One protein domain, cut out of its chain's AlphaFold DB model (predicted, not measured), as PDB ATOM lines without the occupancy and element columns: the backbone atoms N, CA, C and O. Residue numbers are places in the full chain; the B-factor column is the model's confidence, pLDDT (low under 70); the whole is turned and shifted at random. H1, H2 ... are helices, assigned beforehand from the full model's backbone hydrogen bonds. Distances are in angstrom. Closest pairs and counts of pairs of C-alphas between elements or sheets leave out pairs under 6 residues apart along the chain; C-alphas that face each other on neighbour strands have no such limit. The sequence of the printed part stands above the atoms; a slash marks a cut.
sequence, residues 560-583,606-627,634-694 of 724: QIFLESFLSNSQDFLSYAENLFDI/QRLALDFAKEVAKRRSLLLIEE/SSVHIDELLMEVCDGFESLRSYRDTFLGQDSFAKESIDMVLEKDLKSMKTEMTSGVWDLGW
ATOM      1  N   GLN A 560     174.638 220.653 115.251       70.56
ATOM      2  CA  GLN A 560     174.672 219.212 115.510       70.56
ATOM      3  C   GLN A 560     175.214 218.935 116.923       70.56
ATOM      4  O   GLN A 560     174.596 218.205 117.694       70.56
ATOM      5  N   ILE A 561     176.295 219.626 117.305       72.56
ATOM      6  CA  ILE A 561     176.905 219.551 118.643       72.56
ATOM      7  C   ILE A 561     175.936 220.048 119.734       72.56
ATOM      8  O   ILE A 561     175.869 219.469 120.823       72.56
ATOM      9  N   PHE A 562     175.150 221.099 119.467       82.94
ATOM     10  CA  PHE A 562     174.135 221.578 120.413       82.94
ATOM     11  C   PHE A 562     173.008 220.553 120.618       82.94
ATOM     12  O   PHE A 562     172.616 220.294 121.755       82.94
ATOM     13  N   LEU A 563     172.521 219.922 119.546       85.56
ATOM     14  CA  LEU A 563     171.487 218.888 119.625       85.56
ATOM     15  C   LEU A 563     171.982 217.624 120.348       85.56
ATOM     16  O   LEU A 563     171.307 217.133 121.255       85.56
ATOM     17  N   GLU A 564     173.176 217.135 120.002       86.94
ATOM     18  CA  GLU A 564     173.793 215.961 120.631       86.94
ATOM     19  C   GLU A 564     173.985 216.178 122.140       86.94
ATOM     20  O   GLU A 564     173.630 215.319 122.953       86.94
ATOM     21  N   SER A 565     174.496 217.351 122.535       85.81
ATOM     22  CA  SER A 565     174.720 217.695 123.943       85.81
ATOM     23  C   SER A 565     173.423 217.979 124.712       85.81
ATOM     24  O   SER A 565     173.334 217.626 125.890       85.81
ATOM     25  N   PHE A 566     172.386 218.525 124.070       88.94
ATOM     26  CA  PHE A 566     171.047 218.660 124.652       88.94
ATOM     27  C   PHE A 566     170.417 217.289 124.942       88.94
ATOM     28  O   PHE A 566     170.040 217.007 126.082       88.94
ATOM     29  N   LEU A 567     170.367 216.398 123.947       89.44
ATOM     30  CA  LEU A 567     169.790 215.059 124.101       89.44
ATOM     31  C   LEU A 567     170.610 214.183 125.062       89.44
ATOM     32  O   LEU A 567     170.034 213.470 125.883       89.44
ATOM     33  N   SER A 568     171.942 214.308 125.056       88.88
ATOM     34  CA  SER A 568     172.842 213.636 126.010       88.88
ATOM     35  C   SER A 568     172.631 214.033 127.475       88.88
ATOM     36  O   SER A 568     173.078 213.304 128.364       88.88
ATOM     37  N   ASN A 569     171.972 215.162 127.740       87.88
ATOM     38  CA  ASN A 569     171.631 215.627 129.085       87.88
ATOM     39  C   ASN A 569     170.120 215.536 129.387       87.88
ATOM     40  O   ASN A 569     169.695 215.854 130.498       87.88
ATOM     41  N   SER A 570     169.299 215.078 128.434       89.75
ATOM     42  CA  SER A 570     167.851 214.949 128.603       89.75
ATOM     43  C   SER A 570     167.470 213.619 129.253       89.75
ATOM     44  O   SER A 570     167.426 212.573 128.601       89.75
ATOM     45  N   GLN A 571     167.135 213.658 130.545       88.62
ATOM     46  CA  GLN A 571     166.680 212.478 131.291       88.62
ATOM     47  C   GLN A 571     165.424 211.833 130.671       88.62
ATOM     48  O   GLN A 571     165.296 210.607 130.684       88.62
ATOM     49  N   ASP A 572     164.528 212.633 130.084       89.62
ATOM     50  CA  ASP A 572     163.320 212.172 129.384       89.62
ATOM     51  C   ASP A 572     163.648 211.326 128.147       89.62
ATOM     52  O   ASP A 572     162.976 210.332 127.879       89.62
ATOM     53  N   PHE A 573     164.680 211.705 127.387       92.25
ATOM     54  CA  PHE A 573     165.126 210.938 126.224       92.25
ATOM     55  C   PHE A 573     165.932 209.702 126.642       92.25
ATOM     56  O   PHE A 573     165.657 208.602 126.167       92.25
ATOM     57  N   LEU A 574     166.875 209.861 127.577       90.81
ATOM     58  CA  LEU A 574     167.723 208.763 128.054       90.81
ATOM     59  C   LEU A 574     166.895 207.636 128.684       90.81
ATOM     60  O   LEU A 574     167.092 206.476 128.341       90.81
ATOM     61  N   SER A 575     165.930 207.970 129.549       90.56
ATOM     62  CA  SER A 575     165.041 206.970 130.155       90.56
ATOM     63  C   SER A 575     164.079 206.338 129.144       90.56
ATOM     64  O   SER A 575     163.754 205.158 129.270       90.56
ATOM     65  N   TYR A 576     163.651 207.064 128.106       91.25
ATOM     66  CA  TYR A 576     162.859 206.488 127.018       91.25
ATOM     67  C   TYR A 576     163.671 205.470 126.197       91.25
ATOM     68  O   TYR A 576     163.203 204.357 125.968       91.25
ATOM     69  N   ALA A 577     164.913 205.804 125.831       90.50
ATOM     70  CA  ALA A 577     165.814 204.895 125.122       90.50
ATOM     71  C   ALA A 577     166.221 203.677 125.979       90.50
ATOM     72  O   ALA A 577     166.244 202.554 125.480       90.50
ATOM     73  N   GLU A 578     166.482 203.868 127.276       88.81
ATOM     74  CA  GLU A 578     166.779 202.784 128.224       88.81
ATOM     75  C   GLU A 578     165.625 201.768 128.307       88.81
ATOM     76  O   GLU A 578     165.865 200.567 128.189       88.81
ATOM     77  N   ASN A 579     164.372 202.241 128.377       89.38
ATOM     78  CA  ASN A 579     163.177 201.385 128.366       89.38
ATOM     79  C   ASN A 579     162.973 200.597 127.053       89.38
ATOM     80  O   ASN A 579     162.342 199.542 127.086       89.38
ATOM     81  N   LEU A 580     163.461 201.094 125.908       87.94
ATOM     82  CA  LEU A 580     163.308 200.429 124.604       87.94
ATOM     83  C   LEU A 580     164.435 199.437 124.278       87.94
ATOM     84  O   LEU A 580     164.190 198.438 123.605       87.94
ATOM     85  N   PHE A 581     165.663 199.713 124.725       86.25
ATOM     86  CA  PHE A 581     166.868 199.018 124.250       86.25
ATOM     87  C   PHE A 581     167.689 198.316 125.350       86.25
ATOM     88  O   PHE A 581     168.714 197.717 125.027       86.25
ATOM     89  N   ASP A 582     167.274 198.378 126.625       81.44
ATOM     90  CA  ASP A 582     168.021 197.843 127.789       81.44
ATOM     91  C   ASP A 582     169.461 198.413 127.873       81.44
ATOM     92  O   ASP A 582     170.453 197.737 128.177       81.44
ATOM     93  N   ILE A 583     169.590 199.701 127.526       78.25
ATOM     94  CA  ILE A 583     170.869 200.417 127.495       78.25
ATOM     95  C   ILE A 583     171.366 200.624 128.921       78.25
ATOM     96  O   ILE A 583     170.743 201.305 129.728       78.25
ATOM     97  N   GLN A 606     163.321 222.639 120.830       82.31
ATOM     98  CA  GLN A 606     163.719 221.710 121.900       82.31
ATOM     99  C   GLN A 606     162.664 220.625 122.131       82.31
ATOM    100  O   GLN A 606     163.001 219.449 122.277       82.31
ATOM    101  N   ARG A 607     161.377 220.998 122.131       85.44
ATOM    102  CA  ARG A 607     160.293 220.014 122.217       85.44
ATOM    103  C   ARG A 607     160.217 219.172 120.947       85.44
ATOM    104  O   ARG A 607     160.128 217.953 121.053       85.44
ATOM    105  N   LEU A 608     160.301 219.806 119.774       84.88
ATOM    106  CA  LEU A 608     160.324 219.097 118.494       84.88
ATOM    107  C   LEU A 608     161.485 218.093 118.430       84.88
ATOM    108  O   LEU A 608     161.267 216.956 118.037       84.88
ATOM    109  N   ALA A 609     162.681 218.474 118.883       87.31
ATOM    110  CA  ALA A 609     163.848 217.602 118.959       87.31
ATOM    111  C   ALA A 609     163.650 216.425 119.925       87.31
ATOM    112  O   ALA A 609     164.014 215.306 119.582       87.31
ATOM    113  N   LEU A 610     163.047 216.632 121.104       90.62
ATOM    114  CA  LEU A 610     162.750 215.535 122.037       90.62
ATOM    115  C   LEU A 610     161.692 214.574 121.495       90.62
ATOM    116  O   LEU A 610     161.843 213.363 121.634       90.62
ATOM    117  N   ASP A 611     160.625 215.097 120.896       89.62
ATOM    118  CA  ASP A 611     159.538 214.278 120.364       89.62
ATOM    119  C   ASP A 611     159.990 213.549 119.072       89.62
ATOM    120  O   ASP A 611     159.688 212.368 118.900       89.62
ATOM    121  N   PHE A 612     160.841 214.173 118.244       89.12
ATOM    122  CA  PHE A 612     161.548 213.534 117.123       89.12
ATOM    123  C   PHE A 612     162.536 212.451 117.587       89.12
ATOM    124  O   PHE A 612     162.516 211.342 117.060       89.12
ATOM    125  N   ALA A 613     163.360 212.724 118.604       91.75
ATOM    126  CA  ALA A 613     164.329 211.763 119.135       91.75
ATOM    127  C   ALA A 613     163.645 210.509 119.706       91.75
ATOM    128  O   ALA A 613     164.099 209.388 119.469       91.75
ATOM    129  N   LYS A 614     162.518 210.685 120.411       91.81
ATOM    130  CA  LYS A 614     161.666 209.575 120.870       91.81
ATOM    131  C   LYS A 614     161.085 208.788 119.696       91.81
ATOM    132  O   LYS A 614     161.096 207.565 119.734       91.81
ATOM    133  N   GLU A 615     160.614 209.452 118.645       90.19
ATOM    134  CA  GLU A 615     160.042 208.776 117.474       90.19
ATOM    135  C   GLU A 615     161.097 207.994 116.664       90.19
ATOM    136  O   GLU A 615     160.835 206.866 116.249       90.19
ATOM    137  N   VAL A 616     162.320 208.520 116.508       87.69
ATOM    138  CA  VAL A 616     163.455 207.769 115.932       87.69
ATOM    139  C   VAL A 616     163.781 206.546 116.795       87.69
ATOM    140  O   VAL A 616     163.842 205.431 116.275       87.69
ATOM    141  N   ALA A 617     163.892 206.718 118.117       89.31
ATOM    142  CA  ALA A 617     164.110 205.615 119.055       89.31
ATOM    143  C   ALA A 617     163.001 204.548 118.973       89.31
ATOM    144  O   ALA A 617     163.296 203.353 118.925       89.31
ATOM    145  N   LYS A 618     161.732 204.965 118.873       87.69
ATOM    146  CA  LYS A 618     160.582 204.072 118.694       87.69
ATOM    147  C   LYS A 618     160.722 203.248 117.411       87.69
ATOM    148  O   LYS A 618     160.683 202.021 117.480       87.69
ATOM    149  N   ARG A 619     160.945 203.888 116.256       81.69
ATOM    150  CA  ARG A 619     161.117 203.202 114.957       81.69
ATOM    151  C   ARG A 619     162.292 202.229 114.979       81.69
ATOM    152  O   ARG A 619     162.132 201.071 114.605       81.69
ATOM    153  N   ARG A 620     163.441 202.661 115.505       82.38
ATOM    154  CA  ARG A 620     164.642 201.828 115.652       82.38
ATOM    155  C   ARG A 620     164.394 200.617 116.567       82.38
ATOM    156  O   ARG A 620     164.968 199.561 116.322       82.38
ATOM    157  N   SER A 621     163.504 200.720 117.561       84.00
ATOM    158  CA  SER A 621     163.080 199.575 118.387       84.00
ATOM    159  C   SER A 621     162.123 198.615 117.663       84.00
ATOM    160  O   SER A 621     162.283 197.405 117.799       84.00
ATOM    161  N   LEU A 622     161.196 199.120 116.836       78.88
ATOM    162  CA  LEU A 622     160.285 198.292 116.029       78.88
ATOM    163  C   LEU A 622     161.053 197.458 114.991       78.88
ATOM    164  O   LEU A 622     160.827 196.255 114.883       78.88
ATOM    165  N   LEU A 623     162.037 198.051 114.307       74.38
ATOM    166  CA  LEU A 623     162.882 197.333 113.341       74.38
ATOM    167  C   LEU A 623     163.670 196.169 113.985       74.38
ATOM    168  O   LEU A 623     163.851 195.126 113.360       74.38
ATOM    169  N   LEU A 624     164.077 196.298 115.257       73.81
ATOM    170  CA  LEU A 624     164.710 195.211 116.029       73.81
ATOM    171  C   LEU A 624     163.729 194.126 116.515       73.81
ATOM    172  O   LEU A 624     164.174 193.083 117.001       73.81
ATOM    173  N   ILE A 625     162.419 194.367 116.428       68.19
ATOM    174  CA  ILE A 625     161.365 193.389 116.732       68.19
ATOM    175  C   ILE A 625     160.952 192.644 115.455       68.19
ATOM    176  O   ILE A 625     160.722 191.436 115.512       68.19
ATOM    177  N   GLU A 626     160.886 193.336 114.313       60.59
ATOM    178  CA  GLU A 626     160.426 192.748 113.050       60.59
ATOM    179  C   GLU A 626     161.463 191.868 112.333       60.59
ATOM    180  O   GLU A 626     161.046 190.928 111.661       60.59
ATOM    181  N   GLU A 627     162.780 192.096 112.466       54.16
ATOM    182  CA  GLU A 627     163.815 191.250 111.833       54.16
ATOM    183  C   GLU A 627     163.870 189.819 112.434       54.16
ATOM    184  O   GLU A 627     164.469 189.610 113.495       54.16
ATOM    185  N   SER A 634     171.593 193.509 118.735       56.53
ATOM    186  CA  SER A 634     172.624 194.534 118.809       56.53
ATOM    187  C   SER A 634     172.153 195.536 119.850       56.53
ATOM    188  O   SER A 634     171.156 196.219 119.641       56.53
ATOM    189  N   SER A 635     172.841 195.580 120.990       66.81
ATOM    190  CA  SER A 635     172.654 196.622 121.993       66.81
ATOM    191  C   SER A 635     173.025 197.959 121.350       66.81
ATOM    192  O   SER A 635     174.213 198.287 121.283       66.81
ATOM    193  N   VAL A 636     172.024 198.665 120.820       74.94
ATOM    194  CA  VAL A 636     172.182 199.983 120.191       74.94
ATOM    195  C   VAL A 636     172.840 200.893 121.215       74.94
ATOM    196  O   VAL A 636     172.349 201.015 122.340       74.94
ATOM    197  N   HIS A 637     173.985 201.482 120.874       84.94
ATOM    198  CA  HIS A 637     174.625 202.397 121.812       84.94
ATOM    199  C   HIS A 637     173.865 203.723 121.830       84.94
ATOM    200  O   HIS A 637     173.365 204.164 120.796       84.94
ATOM    201  N   ILE A 638     173.800 204.400 122.980       87.81
ATOM    202  CA  ILE A 638     173.109 205.696 123.045       87.81
ATOM    203  C   ILE A 638     173.733 206.713 122.077       87.81
ATOM    204  O   ILE A 638     173.006 207.469 121.449       87.81
ATOM    205  N   ASP A 639     175.052 206.655 121.870       88.00
ATOM    206  CA  ASP A 639     175.768 207.505 120.909       88.00
ATOM    207  C   ASP A 639     175.424 207.167 119.436       88.00
ATOM    208  O   ASP A 639     175.444 208.047 118.584       88.00
ATOM    209  N   GLU A 640     175.073 205.910 119.127       87.94
ATOM    210  CA  GLU A 640     174.620 205.482 117.788       87.94
ATOM    211  C   GLU A 640     173.229 206.058 117.488       87.94
ATOM    212  O   GLU A 640     172.998 206.628 116.423       87.94
ATOM    213  N   LEU A 641     172.327 205.975 118.472       88.94
ATOM    214  CA  LEU A 641     170.988 206.555 118.402       88.94
ATOM    215  C   LEU A 641     171.030 208.094 118.371       88.94
ATOM    216  O   LEU A 641     170.255 208.712 117.649       88.94
ATOM    217  N   LEU A 642     171.939 208.725 119.123       90.25
ATOM    218  CA  LEU A 642     172.157 210.175 119.083       90.25
ATOM    219  C   LEU A 642     172.658 210.638 117.710       90.25
ATOM    220  O   LEU A 642     172.167 211.643 117.207       90.25
ATOM    221  N   MET A 643     173.575 209.896 117.083       88.94
ATOM    222  CA  MET A 643     174.051 210.173 115.724       88.94
ATOM    223  C   MET A 643     172.911 210.070 114.697       88.94
ATOM    224  O   MET A 643     172.696 211.005 113.932       88.94
ATOM    225  N   GLU A 644     172.116 208.995 114.748       88.25
ATOM    226  CA  GLU A 644     170.935 208.802 113.889       88.25
ATOM    227  C   GLU A 644     169.894 209.928 114.058       88.25
ATOM    228  O   GLU A 644     169.333 210.419 113.076       88.25
ATOM    229  N   VAL A 645     169.673 210.390 115.294       89.81
ATOM    230  CA  VAL A 645     168.796 211.533 115.584       89.81
ATOM    231  C   VAL A 645     169.381 212.849 115.069       89.81
ATOM    232  O   VAL A 645     168.646 213.641 114.483       89.81
ATOM    233  N   CYS A 646     170.676 213.099 115.254       88.81
ATOM    234  CA  CYS A 646     171.326 214.320 114.781       88.81
ATOM    235  C   CYS A 646     171.310 214.430 113.250       88.81
ATOM    236  O   CYS A 646     170.899 215.462 112.718       88.81
ATOM    237  N   ASP A 647     171.675 213.358 112.544       86.50
ATOM    238  CA  ASP A 647     171.659 213.307 111.078       86.50
ATOM    239  C   ASP A 647     170.226 213.444 110.529       86.50
ATOM    240  O   ASP A 647     169.977 214.182 109.570       86.50
ATOM    241  N   GLY A 648     169.253 212.786 111.171       84.75
ATOM    242  CA  GLY A 648     167.838 212.896 110.820       84.75
ATOM    243  C   GLY A 648     167.252 214.292 111.064       84.75
ATOM    244  O   GLY A 648     166.446 214.769 110.261       84.75
ATOM    245  N   PHE A 649     167.664 214.974 112.135       85.56
ATOM    246  CA  PHE A 649     167.185 216.319 112.461       85.56
ATOM    247  C   PHE A 649     167.794 217.386 111.544       85.56
ATOM    248  O   PHE A 649     167.076 218.277 111.097       85.56
ATOM    249  N   GLU A 650     169.078 217.281 111.185       83.88
ATOM    250  CA  GLU A 650     169.686 218.193 110.205       83.88
ATOM    251  C   GLU A 650     169.139 217.934 108.787       83.88
ATOM    252  O   GLU A 650     168.883 218.874 108.031       83.88
ATOM    253  N   SER A 651     168.814 216.675 108.451       84.31
ATOM    254  CA  SER A 651     168.050 216.353 107.238       84.31
ATOM    255  C   SER A 651     166.693 217.068 107.221       84.31
ATOM    256  O   SER A 651     166.402 217.775 106.251       84.31
ATOM    257  N   LEU A 652     165.913 216.966 108.310       82.38
ATOM    258  CA  LEU A 652     164.629 217.658 108.498       82.38
ATOM    259  C   LEU A 652     164.777 219.186 108.405       82.38
ATOM    260  O   LEU A 652     163.969 219.857 107.759       82.38
ATOM    261  N   ARG A 653     165.836 219.741 109.001       82.44
ATOM    262  CA  ARG A 653     166.146 221.171 108.945       82.44
ATOM    263  C   ARG A 653     166.380 221.641 107.513       82.44
ATOM    264  O   ARG A 653     165.809 222.655 107.123       82.44
ATOM    265  N   SER A 654     167.074 220.844 106.699       82.25
ATOM    266  CA  SER A 654     167.330 221.177 105.295       82.25
ATOM    267  C   SER A 654     166.054 221.402 104.469       82.25
ATOM    268  O   SER A 654     166.110 222.081 103.444       82.25
ATOM    269  N   TYR A 655     164.893 220.857 104.865       81.75
ATOM    270  CA  TYR A 655     163.629 221.133 104.170       81.75
ATOM    271  C   TYR A 655     163.197 222.589 104.358       81.75
ATOM    272  O   TYR A 655     162.730 223.195 103.399       81.75
ATOM    273  N   ARG A 656     163.423 223.187 105.537       80.31
ATOM    274  CA  ARG A 656     163.179 224.618 105.796       80.31
ATOM    275  C   ARG A 656     163.992 225.494 104.842       80.31
ATOM    276  O   ARG A 656     163.451 226.435 104.266       80.31
ATOM    277  N   ASP A 657     165.250 225.129 104.618       78.69
ATOM    278  CA  ASP A 657     166.165 225.851 103.727       78.69
ATOM    279  C   ASP A 657     165.749 225.751 102.250       78.69
ATOM    280  O   ASP A 657     166.014 226.665 101.472       78.69
ATOM    281  N   THR A 658     165.016 224.698 101.867       78.75
ATOM    282  CA  THR A 658     164.404 224.563 100.530       78.75
ATOM    283  C   THR A 658     163.349 225.646 100.256       78.75
ATOM    284  O   THR A 658     163.163 226.036  99.106       78.75
ATOM    285  N   PHE A 659     162.662 226.147 101.291       75.19
ATOM    286  CA  PHE A 659     161.602 227.159 101.163       75.19
ATOM    287  C   PHE A 659     162.073 228.593 101.453       75.19
ATOM    288  O   PHE A 659     161.393 229.542 101.070       75.19
ATOM    289  N   LEU A 660     163.237 228.778 102.087       71.38
ATOM    290  CA  LEU A 660     163.750 230.082 102.547       71.38
ATOM    291  C   LEU A 660     164.146 231.079 101.430       71.38
ATOM    292  O   LEU A 660     164.678 232.146 101.725       71.38
ATOM    293  N   GLY A 661     163.860 230.760 100.165       65.69
ATOM    294  CA  GLY A 661     164.059 231.634  99.005       65.69
ATOM    295  C   GLY A 661     162.939 231.582  97.957       65.69
ATOM    296  O   GLY A 661     163.178 231.984  96.820       65.69
ATOM    297  N   GLN A 662     161.745 231.069  98.288       66.94
ATOM    298  CA  GLN A 662     160.594 231.049  97.371       66.94
ATOM    299  C   GLN A 662     159.338 231.657  98.018       66.94
ATOM    300  O   GLN A 662     158.689 231.025  98.846       66.94
ATOM    301  N   ASP A 663     158.931 232.845  97.557       62.50
ATOM    302  CA  ASP A 663     157.719 233.559  98.017       62.50
ATOM    303  C   ASP A 663     156.390 232.868  97.632       62.50
ATOM    304  O   ASP A 663     155.299 233.374  97.901       62.50
ATOM    305  N   SER A 664     156.452 231.708  96.973       63.53
ATOM    306  CA  SER A 664     155.287 230.895  96.633       63.53
ATOM    307  C   SER A 664     155.633 229.410  96.680       63.53
ATOM    308  O   SER A 664     156.744 229.021  96.321       63.53
ATOM    309  N   PHE A 665     154.658 228.571  97.044       65.81
ATOM    310  CA  PHE A 665     154.719 227.122  96.834       65.81
ATOM    311  C   PHE A 665     154.625 226.810  95.330       65.81
ATOM    312  O   PHE A 665     153.589 226.390  94.812       65.81
ATOM    313  N   ALA A 666     155.719 227.053  94.609       69.69
ATOM    314  CA  ALA A 666     155.882 226.624  93.230       69.69
ATOM    315  C   ALA A 666     155.895 225.090  93.162       69.69
ATOM    316  O   ALA A 666     156.340 224.425  94.101       69.69
ATOM    317  N   LYS A 667     155.473 224.511  92.029       71.69
ATOM    318  CA  LYS A 667     155.548 223.055  91.788       71.69
ATOM    319  C   LYS A 667     156.961 222.509  92.053       71.69
ATOM    320  O   LYS A 667     157.114 221.446  92.644       71.69
ATOM    321  N   GLU A 668     157.964 223.295  91.678       73.00
ATOM    322  CA  GLU A 668     159.389 223.026  91.876       73.00
ATOM    323  C   GLU A 668     159.747 222.764  93.347       73.00
ATOM    324  O   GLU A 668     160.548 221.877  93.616       73.00
ATOM    325  N   SER A 669     159.105 223.441  94.309       80.81
ATOM    326  CA  SER A 669     159.319 223.174  95.740       80.81
ATOM    327  C   SER A 669     158.866 221.766  96.148       80.81
ATOM    328  O   SER A 669     159.554 221.098  96.915       80.81
ATOM    329  N   ILE A 670     157.759 221.271  95.582       84.06
ATOM    330  CA  ILE A 670     157.257 219.909  95.818       84.06
ATOM    331  C   ILE A 670     158.185 218.892  95.147       84.06
ATOM    332  O   ILE A 670     158.561 217.904  95.774       84.06
ATOM    333  N   ASP A 671     158.605 219.157  93.906       82.69
ATOM    334  CA  ASP A 671     159.556 218.297  93.194       82.69
ATOM    335  C   ASP A 671     160.905 218.210  93.958       82.69
ATOM    336  O   ASP A 671     161.465 217.122  94.083       82.69
ATOM    337  N   MET A 672     161.392 219.309  94.558       85.06
ATOM    338  CA  MET A 672     162.597 219.335  95.410       85.06
ATOM    339  C   MET A 672     162.428 218.613  96.756       85.06
ATOM    340  O   MET A 672     163.367 217.961  97.212       85.06
ATOM    341  N   VAL A 673     161.260 218.713  97.404       85.44
ATOM    342  CA  VAL A 673     160.948 217.957  98.633       85.44
ATOM    343  C   VAL A 673     160.948 216.458  98.342       85.44
ATOM    344  O   VAL A 673     161.653 215.713  99.015       85.44
ATOM    345  N   LEU A 674     160.256 216.024  97.285       84.06
ATOM    346  CA  LEU A 674     160.228 214.619  96.867       84.06
ATOM    347  C   LEU A 674     161.626 214.100  96.495       84.06
ATOM    348  O   LEU A 674     161.978 212.970  96.832       84.06
ATOM    349  N   GLU A 675     162.456 214.920  95.843       84.81
ATOM    350  CA  GLU A 675     163.837 214.539  95.541       84.81
ATOM    351  C   GLU A 675     164.699 214.394  96.812       84.81
ATOM    352  O   GLU A 675     165.587 213.538  96.851       84.81
ATOM    353  N   LYS A 676     164.439 215.183  97.867       83.50
ATOM    354  CA  LYS A 676     165.097 215.041  99.178       83.50
ATOM    355  C   LYS A 676     164.622 213.802  99.937       83.50
ATOM    356  O   LYS A 676     165.480 213.036 100.381       83.50
ATOM    357  N   ASP A 677     163.315 213.544 100.000       79.31
ATOM    358  CA  ASP A 677     162.741 212.327 100.589       79.31
ATOM    359  C   ASP A 677     163.400 211.077  99.977       79.31
ATOM    360  O   ASP A 677     164.000 210.265 100.689       79.31
ATOM    361  N   LEU A 678     163.403 210.980  98.643       79.12
ATOM    362  CA  LEU A 678     163.985 209.860  97.896       79.12
ATOM    363  C   LEU A 678     165.514 209.739  98.050       79.12
ATOM    364  O   LEU A 678     166.052 208.633  97.970       79.12
ATOM    365  N   LYS A 679     166.233 210.844  98.295       76.12
ATOM    366  CA  LYS A 679     167.673 210.819  98.615       76.12
ATOM    367  C   LYS A 679     167.940 210.377 100.059       76.12
ATOM    368  O   LYS A 679     168.934 209.693 100.294       76.12
ATOM    369  N   SER A 680     167.064 210.727 101.005       64.81
ATOM    370  CA  SER A 680     167.176 210.358 102.428       64.81
ATOM    371  C   SER A 680     166.908 208.870 102.700       64.81
ATOM    372  O   SER A 680     167.471 208.296 103.631       64.81
ATOM    373  N   MET A 681     166.139 208.212 101.825       57.25
ATOM    374  CA  MET A 681     165.880 206.761 101.834       57.25
ATOM    375  C   MET A 681     167.121 205.886 101.564       57.25
ATOM    376  O   MET A 681     167.028 204.661 101.555       57.25
ATOM    377  N   LYS A 682     168.288 206.487 101.296       51.78
ATOM    378  CA  LYS A 682     169.512 205.768 100.909       51.78
ATOM    379  C   LYS A 682     170.313 205.198 102.092       51.78
ATOM    380  O   LYS A 682     171.287 204.482 101.865       51.78
ATOM    381  N   THR A 683     169.917 205.498 103.327       54.84
ATOM    382  CA  THR A 683     170.489 204.908 104.547       54.84
ATOM    383  C   THR A 683     169.619 203.726 104.975       54.84
ATOM    384  O   THR A 683     168.411 203.865 105.104       54.84
ATOM    385  N   GLU A 684     170.208 202.547 105.192       49.69
ATOM    386  CA  GLU A 684     169.466 201.266 105.208       49.69
ATOM    387  C   GLU A 684     168.404 201.114 106.323       49.69
ATOM    388  O   GLU A 684     167.537 200.252 106.203       49.69
ATOM    389  N   MET A 685     168.410 201.966 107.359       49.41
ATOM    390  CA  MET A 685     167.369 202.006 108.404       49.41
ATOM    391  C   MET A 685     166.323 203.126 108.237       49.41
ATOM    392  O   MET A 685     165.317 203.109 108.941       49.41
ATOM    393  N   THR A 686     166.478 204.057 107.285       46.69
ATOM    394  CA  THR A 686     165.451 205.069 106.956       46.69
ATOM    395  C   THR A 686     164.492 204.591 105.856       46.69
ATOM    396  O   THR A 686     164.049 205.370 105.008       46.69
ATOM    397  N   SER A 687     164.097 203.312 105.930       48.00
ATOM    398  CA  SER A 687     162.812 202.824 105.407       48.00
ATOM    399  C   SER A 687     161.716 203.651 106.095       48.00
ATOM    400  O   SER A 687     161.435 203.504 107.284       48.00
ATOM    401  N   GLY A 688     161.278 204.699 105.394       49.41
ATOM    402  CA  GLY A 688     160.787 205.908 106.051       49.41
ATOM    403  C   GLY A 688     159.346 205.823 106.545       49.41
ATOM    404  O   GLY A 688     158.693 204.783 106.517       49.41
ATOM    405  N   VAL A 689     158.794 206.992 106.884       52.47
ATOM    406  CA  VAL A 689     157.344 207.172 107.112       52.47
ATOM    407  C   VAL A 689     156.523 206.686 105.902       52.47
ATOM    408  O   VAL A 689     155.390 206.251 106.062       52.47
ATOM    409  N   TRP A 690     157.123 206.678 104.707       54.59
ATOM    410  CA  TRP A 690     156.563 206.134 103.466       54.59
ATOM    411  C   TRP A 690     156.514 204.604 103.361       54.59
ATOM    412  O   TRP A 690     155.762 204.104 102.536       54.59
ATOM    413  N   ASP A 691     157.289 203.864 104.153       53.31
ATOM    414  CA  ASP A 691     157.251 202.393 104.183       53.31
ATOM    415  C   ASP A 691     156.476 201.942 105.433       53.31
ATOM    416  O   ASP A 691     155.525 201.172 105.338       53.31
ATOM    417  N   LEU A 692     156.777 202.532 106.600       53.97
ATOM    418  CA  LEU A 692     156.028 202.294 107.840       53.97
ATOM    419  C   LEU A 692     154.563 202.741 107.719       53.97
ATOM    420  O   LEU A 692     153.677 201.976 108.069       53.97
ATOM    421  N   GLY A 693     154.256 203.883 107.097       54.03
ATOM    422  CA  GLY A 693     152.869 204.302 106.835       54.03
ATOM    423  C   GLY A 693     152.058 203.350 105.938       54.03
ATOM    424  O   GLY A 693     150.848 203.519 105.820       54.03
ATOM    425  N   TRP A 694     152.709 202.353 105.324       50.19
ATOM    426  CA  TRP A 694     152.100 201.298 104.507       50.19
ATOM    427  C   TRP A 694     152.321 199.880 105.080       50.19
ATOM    428  O   TRP A 694     151.851 198.907 104.490       50.19
TER     429      TRP A 694
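AT A GLANCE: This is residues 560 to 583, 606 to 627 and 634 to 694 of the 724 residues of the protein "VARLMGL domain-containing protein" of Noccaea caerulescens (UniProt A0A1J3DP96). The long helix H4 runs through the middle of a flat model: H3 crosses it at residues 641 to 649, with H2 side by side with H3 and H1 packed on H4, and farther along H4 the helix H5 folds back as a hairpin. Residues 660 to 668 of that hairpin stick out, and the short H6 touches no helix. The printed part has 107 residues with six named helices, H1 to H6 in order, and no named strand: all helix. It is only just compact, close to loose, with a radius of gyration of the C-alphas of 15.4 A and spans of 46 by 32 by 17 A.

HOW THE PARTS SIT: Start at H1, residues 560 to 568; it only just touches H2, residues 571 to 581, with 3 pairs of C-alphas within 8 A, only at the corner (closest C-alphas Leu 567 and Phe 573, 6.6 A). H2 touches H3, residues 606 to 626, the same way at a shallow tilt of 6 degrees (Leu 580 and Ser 621, 6.3 A). The hub H4, residues 638 to 659, touches H3 at a steep tilt of 59 degrees (Ala 613 and Val 645, 5.7 A), and H1 at 46 degrees, also steep (Gln 560 and Cys 646, 6.0 A). H5, residues 667 to 680, forms a hairpin with H4 at a shallow tilt of 15 degrees (Tyr 655 and Val 673, 6.9 A). H6, residues 689 to 692, is apart from H5. O i to N i+4 pairs are within hydrogen-bond range throughout H1, H2 and H5, in 16 of 17 in H3 and 14 of 18 in H4; H6 is too short for one.

IN THESE COORDINATES: Find C-alpha 560 at (174.672, 219.212, 115.510), where H1 begins. H3 is 30.5 A long, H4 32.7 A and H5 20.2 A. H6 ends at C-alpha 692, (156.028, 202.294, 107.840).

THE WHOLE: Residues 584 to 605 and 628 to 633 are not printed, with C-alpha gaps of 23.1 A and 11.7 A. No link printed whole is long. Confidence is under 70 at 625 to 627, 634 to 635, 661 to 666 and 680 to 694.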